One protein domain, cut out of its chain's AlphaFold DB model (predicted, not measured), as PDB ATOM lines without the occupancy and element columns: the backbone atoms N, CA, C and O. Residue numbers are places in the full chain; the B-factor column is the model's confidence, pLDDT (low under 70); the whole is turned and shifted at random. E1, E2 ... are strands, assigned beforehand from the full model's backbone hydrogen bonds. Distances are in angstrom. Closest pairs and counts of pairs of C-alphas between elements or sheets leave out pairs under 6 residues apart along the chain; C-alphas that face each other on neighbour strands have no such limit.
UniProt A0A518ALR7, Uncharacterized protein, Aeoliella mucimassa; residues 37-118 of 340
ATOM      1  N   THR A  37      84.163 158.713   0.855       96.81
ATOM      2  CA  THR A  37      83.949 158.745   2.309       96.81
ATOM      3  C   THR A  37      82.735 159.598   2.666       96.81
ATOM      4  O   THR A  37      82.458 160.611   2.028       96.81
ATOM      5  N   GLY A  38      82.002 159.198   3.705       97.31
ATOM      6  CA  GLY A  38      80.790 159.901   4.128       97.31
ATOM      7  C   GLY A  38      79.610 159.698   3.170       97.31
ATOM      8  O   GLY A  38      79.379 158.594   2.684       97.31
ATOM      9  N   ASP A  39      78.834 160.757   2.949       98.06
ATOM     10  CA  ASP A  39      77.606 160.750   2.145       98.06
ATOM     11  C   ASP A  39      77.911 160.907   0.651       98.06
ATOM     12  O   ASP A  39      77.828 162.002   0.097       98.06
ATOM     13  N   VAL A  40      78.285 159.800   0.010       98.44
ATOM     14  CA  VAL A  40      78.402 159.680  -1.449       98.44
ATOM     15  C   VAL A  40      77.335 158.707  -1.935       98.44
ATOM     16  O   VAL A  40      77.229 157.591  -1.430       98.44
ATOM     17  N   THR A  41      76.499 159.141  -2.876       97.56
ATOM     18  CA  THR A  41      75.342 158.373  -3.349       97.56
ATOM     19  C   THR A  41      75.301 158.349  -4.881       97.56
ATOM     20  O   THR A  41      75.260 159.426  -5.470       97.56
ATOM     21  N   PRO A  42      75.222 157.170  -5.530       97.44
ATOM     22  CA  PRO A  42      75.322 155.830  -4.943       97.44
ATOM     23  C   PRO A  42      76.683 155.562  -4.284       97.44
ATOM     24  O   PRO A  42      77.709 156.002  -4.789       97.44
ATOM     25  N   ALA A  43      76.682 154.837  -3.160       94.94
ATOM     26  CA  ALA A  43      77.900 154.583  -2.381       94.94
ATOM     27  C   ALA A  43      78.880 153.633  -3.084       94.94
ATOM     28  O   ALA A  43      80.088 153.729  -2.888       94.94
ATOM     29  N   ASP A  44      78.355 152.709  -3.890       94.69
ATOM     30  CA  ASP A  44      79.171 151.872  -4.758       94.69
ATOM     31  C   ASP A  44      79.504 152.662  -6.028       94.69
ATOM     32  O   ASP A  44      78.623 152.959  -6.833       94.69
ATOM     33  N   LEU A  45      80.773 153.029  -6.188       95.12
ATOM     34  CA  LEU A  45      81.244 153.786  -7.347       95.12
ATOM     35  C   LEU A  45      81.353 152.912  -8.605       95.12
ATOM     36  O   LEU A  45      81.325 153.433  -9.713       95.12
ATOM     37  N   SER A  46      81.419 151.582  -8.466       93.56
ATOM     38  CA  SER A  46      81.552 150.666  -9.611       93.56
ATOM     39  C   SER A  46      80.279 150.553 -10.454       93.56
ATOM     40  O   SER A  46      80.323 150.083 -11.590       93.56
ATOM     41  N   ILE A  47      79.143 150.994  -9.905       94.25
ATOM     42  CA  ILE A  47      77.860 151.039 -10.612       94.25
ATOM     43  C   ILE A  47      77.577 152.400 -11.245       94.25
ATOM     44  O   ILE A  47      76.519 152.557 -11.854       94.25
ATOM     45  N   TRP A  48      78.476 153.376 -11.089       97.38
ATOM     46  CA  TRP A  48      78.322 154.671 -11.733       97.38
ATOM     47  C   TRP A  48      78.496 154.521 -13.246       97.38
ATOM     48  O   TRP A  48      79.328 153.766 -13.745       97.38
ATOM     49  N   GLN A  49      77.610 155.190 -13.964       97.19
ATOM     50  CA  GLN A  49      77.371 155.100 -15.399       97.19
ATOM     51  C   GLN A  49      76.852 156.457 -15.871       97.19
ATOM     52  O   GLN A  49      76.371 157.252 -15.066       97.19
ATOM     53  N   GLU A  50      76.826 156.667 -17.179       96.81
ATOM     54  CA  GLU A  50      76.286 157.854 -17.861       96.81
ATOM     55  C   GLU A  50      74.843 158.232 -17.465       96.81
ATOM     56  O   GLU A  50      74.426 159.362 -17.654       96.81
ATOM     57  N   SER A  51      74.057 157.323 -16.878       96.88
ATOM     58  CA  SER A  51      72.712 157.624 -16.360       96.88
ATOM     59  C   SER A  51      72.667 157.869 -14.846       96.88
ATOM     60  O   SER A  51      71.588 157.938 -14.256       96.88
ATOM     61  N   THR A  52      73.817 157.872 -14.170       98.06
ATOM     62  CA  THR A  52      73.887 157.896 -12.705       98.06
ATOM     63  C   THR A  52      73.695 159.300 -12.181       98.06
ATOM     64  O   THR A  52      74.500 160.187 -12.449       98.06
ATOM     65  N   GLN A  53      72.675 159.472 -11.348       97.69
ATOM     66  CA  GLN A  53      72.553 160.670 -10.541       97.69
ATOM     67  C   GLN A  53      73.486 160.583  -9.340       97.69
ATOM     68  O   GLN A  53      73.212 159.865  -8.375       97.69
ATOM     69  N   SER A  54      74.597 161.307  -9.426       98.06
ATOM     70  CA  SER A  54      75.655 161.288  -8.425       98.06
ATOM     71  C   SER A  54      75.538 162.452  -7.445       98.06
ATOM     72  O   SER A  54      75.390 163.610  -7.830       98.06
ATOM     73  N   PHE A  55      75.626 162.135  -6.156       98.62
ATOM     74  CA  PHE A  55      75.651 163.104  -5.069       98.62
ATOM     75  C   PHE A  55      76.896 162.906  -4.216       98.62
ATOM     76  O   PHE A  55      77.167 161.798  -3.752       98.62
ATOM     77  N   VAL A  56      77.586 164.002  -3.924       98.69
ATOM     78  CA  VAL A  56      78.679 164.063  -2.956       98.69
ATOM     79  C   VAL A  56      78.293 165.105  -1.915       98.69
ATOM     80  O   VAL A  56      78.214 166.296  -2.198       98.69
ATOM     81  N   GLY A  57      77.967 164.649  -0.710       98.38
ATOM     82  CA  GLY A  57      77.366 165.472   0.333       98.38
ATOM     83  C   GLY A  57      75.895 165.790   0.058       98.38
ATOM     84  O   GLY A  57      75.530 166.950  -0.142       98.38
ATOM     85  N   ARG A  58      75.029 164.763   0.021       98.31
ATOM     86  CA  ARG A  58      73.601 164.949  -0.290       98.31
ATOM     87  C   ARG A  58      72.833 165.603   0.857       98.31
ATOM     88  O   ARG A  58      72.096 166.563   0.661       98.31
ATOM     89  N   THR A  59      72.984 165.046   2.051       98.06
ATOM     90  CA  THR A  59      72.304 165.446   3.297       98.06
ATOM     91  C   THR A  59      73.280 165.677   4.448       98.06
ATOM     92  O   THR A  59      72.928 166.318   5.435       98.06
ATOM     93  N   SER A  60      74.501 165.158   4.334       98.25
ATOM     94  CA  SER A  60      75.588 165.352   5.293       98.25
ATOM     95  C   SER A  60      76.917 165.543   4.555       98.25
ATOM     96  O   SER A  60      76.912 165.923   3.386       98.25
ATOM     97  N   SER A  61      78.057 165.371   5.226       98.56
ATOM     98  CA  SER A  61      79.363 165.534   4.581       98.56
ATOM     99  C   SER A  61      79.738 164.310   3.745       98.56
ATOM    100  O   SER A  61      79.685 163.189   4.250       98.56
ATOM    101  N   GLY A  62      80.151 164.525   2.498       98.50
ATOM    102  CA  GLY A  62      80.661 163.491   1.598       98.50
ATOM    103  C   GLY A  62      81.920 163.953   0.874       98.50
ATOM    104  O   GLY A  62      82.077 165.142   0.594       98.50
ATOM    105  N   GLN A  63      82.821 163.020   0.589       98.56
ATOM    106  CA  GLN A  63      84.041 163.279  -0.170       98.56
ATOM    107  C   GLN A  63      84.245 162.185  -1.209       98.56
ATOM    108  O   GLN A  63      84.118 161.003  -0.882       98.56
ATOM    109  N   LEU A  64      84.585 162.588  -2.427       98.44
ATOM    110  CA  LEU A  64      84.925 161.714  -3.540       98.44
ATOM    111  C   LEU A  64      86.303 162.102  -4.073       98.44
ATOM    112  O   LEU A  64      86.558 163.272  -4.346       98.44
ATOM    113  N   HIS A  65      87.166 161.113  -4.240       97.88
ATOM    114  CA  HIS A  65      88.493 161.274  -4.804       97.88
ATOM    115  C   HIS A  65      88.645 160.349  -6.016       97.88
ATOM    116  O   HIS A  65      88.465 159.136  -5.896       97.88
ATOM    117  N   ILE A  66      88.949 160.940  -7.170       97.38
ATOM    118  CA  ILE A  66      89.210 160.270  -8.442       97.38
ATOM    119  C   ILE A  66      90.670 160.548  -8.794       97.38
ATOM    120  O   ILE A  66      91.060 161.701  -8.977       97.38
ATOM    121  N   THR A  67      91.484 159.501  -8.835       95.94
ATOM    122  CA  THR A  67      92.942 159.611  -8.958       95.94
ATOM    123  C   THR A  67      93.500 158.410  -9.722       95.94
ATOM    124  O   THR A  67      92.748 157.535 -10.151       95.94
ATOM    125  N   ASN A  68      94.819 158.347  -9.903       91.75
ATOM    126  CA  ASN A  68      95.531 157.198 -10.459       91.75
ATOM    127  C   ASN A  68      95.043 156.743 -11.853       91.75
ATOM    128  O   ASN A  68      95.198 155.573 -12.212       91.75
ATOM    129  N   GLY A  69      94.495 157.661 -12.657       92.56
ATOM    130  CA  GLY A  69      94.020 157.379 -14.012       92.56
ATOM    131  C   GLY A  69      92.584 156.852 -14.094       92.56
ATOM    132  O   GLY A  69      92.176 156.398 -15.162       92.56
ATOM    133  N   ASP A  70      91.830 156.873 -12.990       94.44
ATOM    134  CA  ASP A  70      90.450 156.392 -12.958       94.44
ATOM    135  C   ASP A  70      89.494 157.330 -13.705       94.44
ATOM    136  O   ASP A  70      89.537 158.546 -13.540       94.44
ATOM    137  N   SER A  71      88.574 156.756 -14.482       95.56
ATOM    138  CA  SER A  71      87.510 157.489 -15.177       95.56
ATOM    139  C   SER A  71      86.158 157.116 -14.586       95.56
ATOM    140  O   SER A  71      85.751 155.955 -14.657       95.56
ATOM    141  N   LEU A  72      85.438 158.099 -14.053       97.25
ATOM    142  CA  LEU A  72      84.139 157.910 -13.416       97.25
ATOM    143  C   LEU A  72      83.027 158.559 -14.258       97.25
ATOM    144  O   LEU A  72      82.994 159.784 -14.360       97.25
ATOM    145  N   PRO A  73      82.130 157.783 -14.888       97.88
ATOM    146  CA  PRO A  73      80.988 158.328 -15.619       97.88
ATOM    147  C   PRO A  73      79.786 158.604 -14.699       97.88
ATOM    148  O   PRO A  73      79.484 157.813 -13.808       97.88
ATOM    149  N   SER A  74      79.055 159.681 -14.964       98.06
ATOM    150  CA  SER A  74      77.807 160.077 -14.304       98.06
ATOM    151  C   SER A  74      76.826 160.651 -15.332       98.06
ATOM    152  O   SER A  74      77.232 161.127 -16.385       98.06
ATOM    153  N   GLY A  75      75.535 160.673 -15.005       98.12
ATOM    154  CA  GLY A  75      74.565 161.516 -15.709       98.12
ATOM    155  C   GLY A  75      74.698 162.952 -15.236       98.12
ATOM    156  O   GLY A  75      75.291 163.788 -15.906       98.12
ATOM    157  N   ASN A  76      74.240 163.220 -14.017       97.50
ATOM    158  CA  ASN A  76      74.429 164.505 -13.351       97.50
ATOM    159  C   ASN A  76      75.234 164.366 -12.054       97.50
ATOM    160  O   ASN A  76      75.308 163.291 -11.446       97.50
ATOM    161  N   GLY A  77      75.831 165.476 -11.626       98.44
ATOM    162  CA  GLY A  77      76.673 165.565 -10.438       98.44
ATOM    163  C   GLY A  77      76.248 166.710  -9.541       98.44
ATOM    164  O   GLY A  77      76.082 167.843  -9.984       98.44
ATOM    165  N   GLU A  78      76.082 166.408  -8.261       98.75
ATOM    166  CA  GLU A  78      75.641 167.357  -7.246       98.75
ATOM    167  C   GLU A  78      76.607 167.310  -6.058       98.75
ATOM    168  O   GLU A  78      76.691 166.305  -5.348       98.75
ATOM    169  N   ILE A  79      77.338 168.401  -5.825       98.81
ATOM    170  CA  ILE A  79      78.281 168.536  -4.710       98.81
ATOM    171  C   ILE A  79      77.681 169.496  -3.681       98.81
ATOM    172  O   ILE A  79      77.520 170.677  -3.967       98.81
ATOM    173  N   GLY A  80      77.356 169.021  -2.477       98.56
ATOM    174  CA  GLY A  80      76.697 169.845  -1.455       98.56
ATOM    175  C   GLY A  80      75.247 170.170  -1.823       98.56
ATOM    176  O   GLY A  80      74.910 171.317  -2.126       98.56
ATOM    177  N   TYR A  81      74.391 169.144  -1.815       98.50
ATOM    178  CA  TYR A  81      73.037 169.229  -2.373       98.50
ATOM    179  C   TYR A  81      72.063 169.996  -1.467       98.50
ATOM    180  O   TYR A  81      71.528 171.016  -1.884       98.50
ATOM    181  N   HIS A  82      71.837 169.540  -0.230       98.44
ATOM    182  CA  HIS A  82      70.914 170.189   0.709       98.44
ATOM    183  C   HIS A  82      71.589 171.223   1.620       98.44
ATOM    184  O   HIS A  82      72.795 171.180   1.863       98.44
ATOM    185  N   ALA A  83      70.780 172.109   2.207       97.75
ATOM    186  CA  ALA A  83      71.227 173.057   3.221       97.75
ATOM    187  C   ALA A  83      71.974 172.351   4.367       97.75
ATOM    188  O   ALA A  83      71.517 171.334   4.895       97.75
ATOM    189  N   ASN A  84      73.109 172.924   4.777       95.81
ATOM    190  CA  ASN A  84      74.055 172.372   5.760       95.81
ATOM    191  C   ASN A  84      74.791 171.084   5.337       95.81
ATOM    192  O   ASN A  84      75.629 170.601   6.101       95.81
ATOM    193  N   ALA A  85      74.533 170.533   4.147       98.38
ATOM    194  CA  ALA A  85      75.361 169.472   3.585       98.38
ATOM    195  C   ALA A  85      76.671 170.051   3.024       98.38
ATOM    196  O   ALA A  85      76.748 171.235   2.672       98.38
ATOM    197  N   SER A  86      77.706 169.213   2.961       98.62
ATOM    198  CA  SER A  86      79.012 169.593   2.422       98.62
ATOM    199  C   SER A  86      79.542 168.496   1.512       98.62
ATOM    200  O   SER A  86      79.628 167.343   1.928       98.62
ATOM    201  N   GLY A  87      79.885 168.840   0.279       98.75
ATOM    202  CA  GLY A  87      80.499 167.921  -0.669       98.75
ATOM    203  C   GLY A  87      81.893 168.384  -1.062       98.75
ATOM    204  O   GLY A  87      82.103 169.576  -1.287       98.75
ATOM    205  N   VAL A  88      82.827 167.445  -1.186       98.81
ATOM    206  CA  VAL A  88      84.150 167.705  -1.765       98.81
ATOM    207  C   VAL A  88      84.447 166.666  -2.833       98.81
ATOM    208  O   VAL A  88      84.390 165.470  -2.556       98.81
ATOM    209  N   VAL A  89      84.778 167.111  -4.041       98.88
ATOM    210  CA  VAL A  89      85.268 166.240  -5.113       98.88
ATOM    211  C   VAL A  89      86.676 166.664  -5.487       98.88
ATOM    212  O   VAL A  89      86.910 167.839  -5.762       98.88
ATOM    213  N   GLN A  90      87.594 165.706  -5.507       98.69
ATOM    214  CA  GLN A  90      88.959 165.880  -5.983       98.69
ATOM    215  C   GLN A  90      89.181 164.979  -7.195       98.69
ATOM    216  O   GLN A  90      88.954 163.773  -7.116       98.69
ATOM    217  N   VAL A  91      89.603 165.572  -8.308       98.56
ATOM    218  CA  VAL A  91      90.024 164.868  -9.521       98.56
ATOM    219  C   VAL A  91      91.473 165.238  -9.769       98.56
ATOM    220  O   VAL A  91      91.775 166.380 -10.116       98.56
ATOM    221  N   GLU A  92      92.375 164.296  -9.537       96.31
ATOM    222  CA  GLU A  92      93.809 164.557  -9.596       96.31
ATOM    223  C   GLU A  92      94.565 163.528 -10.421       96.31
ATOM    224  O   GLU A  92      94.091 162.415 -10.629       96.31
ATOM    225  N   GLN A  93      95.781 163.894 -10.815       94.88
ATOM    226  CA  GLN A  93      96.687 163.105 -11.640       94.88
ATOM    227  C   GLN A  93      96.219 162.925 -13.085       94.88
ATOM    228  O   GLN A  93      95.041 162.753 -13.404       94.88
ATOM    229  N   SER A  94      97.199 162.923 -13.984       94.69
ATOM    230  CA  SER A  94      96.966 162.739 -15.410       94.69
ATOM    231  C   SER A  94      96.256 161.416 -15.705       94.69
ATOM    232  O   SER A  94      96.676 160.349 -15.259       94.69
ATOM    233  N   GLY A  95      95.190 161.500 -16.503       94.62
ATOM    234  CA  GLY A  95      94.360 160.363 -16.901       94.62
ATOM    235  C   GLY A  95      93.116 160.169 -16.037       94.62
ATOM    236  O   GLY A  95      92.195 159.498 -16.489       94.62
ATOM    237  N   SER A  96      93.061 160.768 -14.846       97.62
ATOM    238  CA  SER A  96      91.875 160.705 -13.995       97.62
ATOM    239  C   SER A  96      90.787 161.634 -14.517       97.62
ATOM    240  O   SER A  96      91.065 162.784 -14.877       97.62
ATOM    241  N   SER A  97      89.540 161.168 -14.542       98.25
ATOM    242  CA  SER A  97      88.429 161.960 -15.056       98.25
ATOM    243  C   SER A  97      87.099 161.734 -14.348       98.25
ATOM    244  O   SER A  97      86.751 160.626 -13.941       98.25
ATOM    245  N   TRP A  98      86.312 162.806 -14.261       98.62
ATOM    246  CA  TRP A  98      84.890 162.742 -13.942       98.62
ATOM    247  C   TRP A  98      84.082 163.242 -15.136       98.62
ATOM    248  O   TRP A  98      84.153 164.418 -15.503       98.62
ATOM    249  N   MET A  99      83.352 162.325 -15.763       98.38
ATOM    250  CA  MET A  99      82.622 162.563 -17.005       98.38
ATOM    251  C   MET A  99      81.131 162.585 -16.700       98.38
ATOM    252  O   MET A  99      80.594 161.593 -16.217       98.38
ATOM    253  N   LEU A 100      80.472 163.710 -16.949       98.44
ATOM    254  CA  LEU A 100      79.044 163.887 -16.728       98.44
ATOM    255  C   LEU A 100      78.345 164.114 -18.068       98.44
ATOM    256  O   LEU A 100      78.716 165.024 -18.802       98.44
ATOM    257  N   GLU A 101      77.323 163.322 -18.375       98.06
ATOM    258  CA  GLU A 101      76.537 163.500 -19.606       98.06
ATOM    259  C   GLU A 101      75.580 164.693 -19.536       98.06
ATOM    260  O   GLU A 101      75.088 165.149 -20.555       98.06
ATOM    261  N   GLU A 102      75.293 165.208 -18.342       97.88
ATOM    262  CA  GLU A 102      74.397 166.340 -18.142       97.88
ATOM    263  C   GLU A 102      75.102 167.446 -17.334       97.88
ATOM    264  O   GLU A 102      76.157 167.965 -17.701       97.88
ATOM    265  N   SER A 103      74.498 167.852 -16.217       97.88
ATOM    266  CA  SER A 103      74.913 169.015 -15.440       97.88
ATOM    267  C   SER A 103      75.749 168.658 -14.217       97.88
ATOM    268  O   SER A 103      75.503 167.662 -13.531       97.88
ATOM    269  N   LEU A 104      76.694 169.541 -13.902       98.81
ATOM    270  CA  LEU A 104      77.427 169.569 -12.646       98.81
ATOM    271  C   LEU A 104      77.016 170.799 -11.828       98.81
ATOM    272  O   LEU A 104      77.169 171.936 -12.271       98.81
ATOM    273  N   THR A 105      76.532 170.583 -10.610       98.88
ATOM    274  CA  THR A 105      76.254 171.659  -9.653       98.88
ATOM    275  C   THR A 105      77.179 171.546  -8.447       98.88
ATOM    276  O   THR A 105      77.241 170.515  -7.777       98.88
ATOM    277  N   VAL A 106      77.887 172.635  -8.151       98.88
ATOM    278  CA  VAL A 106      78.792 172.770  -7.008       98.88
ATOM    279  C   VAL A 106      78.185 173.759  -6.020       98.88
ATOM    280  O   VAL A 106      78.199 174.961  -6.256       98.88
ATOM    281  N   GLY A 107      77.640 173.256  -4.917       98.62
ATOM    282  CA  GLY A 107      76.876 174.028  -3.939       98.62
ATOM    283  C   GLY A 107      75.476 174.340  -4.461       98.62
ATOM    284  O   GLY A 107      75.251 175.405  -5.033       98.62
ATOM    285  N   ARG A 108      74.532 173.407  -4.277       98.50
ATOM    286  CA  ARG A 108      73.139 173.594  -4.710       98.50
ATOM    287  C   ARG A 108      72.350 174.429  -3.701       98.50
ATOM    288  O   ARG A 108      72.040 175.581  -3.976       98.50
ATOM    289  N   ASP A 109      72.078 173.849  -2.532       98.56
ATOM    290  CA  ASP A 109      71.568 174.536  -1.334       98.56
ATOM    291  C   ASP A 109      72.610 174.536  -0.196       98.56
ATOM    292  O   ASP A 109      72.452 175.231   0.807       98.56
ATOM    293  N   GLY A 110      73.648 173.698  -0.313       98.50
ATOM    294  CA  GLY A 110      74.698 173.503   0.686       98.50
ATOM    295  C   GLY A 110      76.041 174.101   0.274       98.50
ATOM    296  O   GLY A 110      76.111 175.070  -0.483       98.50
ATOM    297  N   ASN A 111      77.117 173.498   0.786       98.75
ATOM    298  CA  ASN A 111      78.488 173.865   0.438       98.75
ATOM    299  C   ASN A 111      79.090 172.810  -0.495       98.75
ATOM    300  O   ASN A 111      79.175 171.640  -0.123       98.75
ATOM    301  N   GLY A 112      79.524 173.207  -1.686       98.81
ATOM    302  CA  GLY A 112      80.224 172.322  -2.614       98.81
ATOM    303  C   GLY A 112      81.640 172.804  -2.886       98.81
ATOM    304  O   GLY A 112      81.862 174.004  -3.033       98.81
ATOM    305  N   ASN A 113      82.587 171.873  -2.969       98.88
ATOM    306  CA  ASN A 113      83.967 172.156  -3.341       98.88
ATOM    307  C   ASN A 113      84.459 171.173  -4.414       98.88
ATOM    308  O   ASN A 113      84.451 169.965  -4.185       98.88
ATOM    309  N   LEU A 114      84.893 171.687  -5.563       98.94
ATOM    310  CA  LEU A 114      85.484 170.917  -6.657       98.94
ATOM    311  C   LEU A 114      86.960 171.284  -6.820       98.94
ATOM    312  O   LEU A 114      87.299 172.451  -7.002       98.94
ATOM    313  N   ILE A 115      87.838 170.290  -6.799       98.88
ATOM    314  CA  ILE A 115      89.282 170.470  -6.938       98.88
ATOM    315  C   ILE A 115      89.748 169.619  -8.114       98.88
ATOM    316  O   ILE A 115      89.593 168.401  -8.093       98.88
ATOM    317  N   ILE A 116      90.320 170.257  -9.132       98.88
ATOM    318  CA  ILE A 116      90.899 169.597 -10.303       98.88
ATOM    319  C   ILE A 116      92.376 169.959 -10.337       98.88
ATOM    320  O   ILE A 116      92.716 171.135 -10.475       98.88
ATOM    321  N   THR A 117      93.247 168.967 -10.164       98.44
ATOM    322  CA  THR A 117      94.687 169.202 -10.021       98.44
ATOM    323  C   THR A 117      95.540 168.168 -10.753       98.44
ATOM    324  O   THR A 117      95.043 167.133 -11.188       98.44
ATOM    325  N   GLU A 118      96.835 168.443 -10.907       95.50
ATOM    326  CA  GLU A 118      97.849 167.491 -11.392       95.50
ATOM    327  C   GLU A 118      97.504 166.773 -12.721       95.50
ATOM    328  O   GLU A 118      97.928 165.640 -12.949       95.50
TER     329      GLU A 118
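Overview. This is residues 37 to 118 of the 340 residues of an uncharacterized protein of Aeoliella mucimassa (UniProt A0A518ALR7). The chain is wound in stacked turns, a short three-sided solenoid with one flat wall of strands on each side and a roughly triangular cross-section. E1, E4 and E7 stack as one wall, the longer E2, E5 and E8 as the second, and E3 and E6 as the third, while the stretch of residues 37 to 52 folds over the end of the stack at E1 and E2. The 82 printed residues hold no named helix and eight named strands, E1 to E8 in order along the chain, with 40 residues, under half, in them; the class is all strand. The sheets run E1 E4 E7, E2 E5 E8 and E3 E6, each parallel. The whole is compact, with a radius of gyration of the C-alphas of 11.4 A, and spans 33 by 26 by 20 A.

Arrangement. From the first printed residue, residues 37 to 38 pair antiparallel with residues 62 to 63 of E2, residues 61 to 66, and residues 40 to 41 with residues 55 to 56 of E1, residues 53 to 56. The closest C-alphas of E1 and E2 are those of Val 56 and Gly 62, 5.0 A apart. E3, residues 71 to 74, comes after a tight link from E2. E4, residues 76 to 79, is the parallel neighbour of E1 at 15 degrees, with N 54 and O 76 within hydrogen-bond range at 2.9 A. E3 and E4 meet only through their link. E5, residues 86 to 92, is parallel to E2 at 10 degrees, with N 66 and O 90 2.8 A apart. E6, residues 97 to 100, is parallel to E3 at 16 degrees, with N 72 and O 97 2.8 A apart. E7, residues 103 to 106, is parallel to E4 at 1 degree, with N 105 and O 77 2.8 A apart. E8, residues 111 to 117, is parallel to E5 at 7 degrees, with N 91 and O 115 2.8 A apart. E1 and E7 are edge strands and are apart, and E2 and E8 are the edge strands of their sheet.

Along the chain. E1 begins at C-alpha 53, (72.553, 160.670, -10.541). E2 is 17.2 A long from first to last C-alpha, E5 19.7 A and E8 19.8 A; E1, E3, E4, E6 and E7 have four residues each. E5 begins at C-alpha 86, (79.012, 169.593, 2.422), and E8 ends at C-alpha 117, (94.687, 169.202, -10.021).

Size, cuts and confidence. The two C-alphas farthest apart are those of Ala 83 and Ser 94, 33.4 A. The printed part has no cut and no long link; the link from E4 to E5, six residues, is short, and the others are tight. The mean pLDDT of the printed part is 97.5, and no printed residue is under 70.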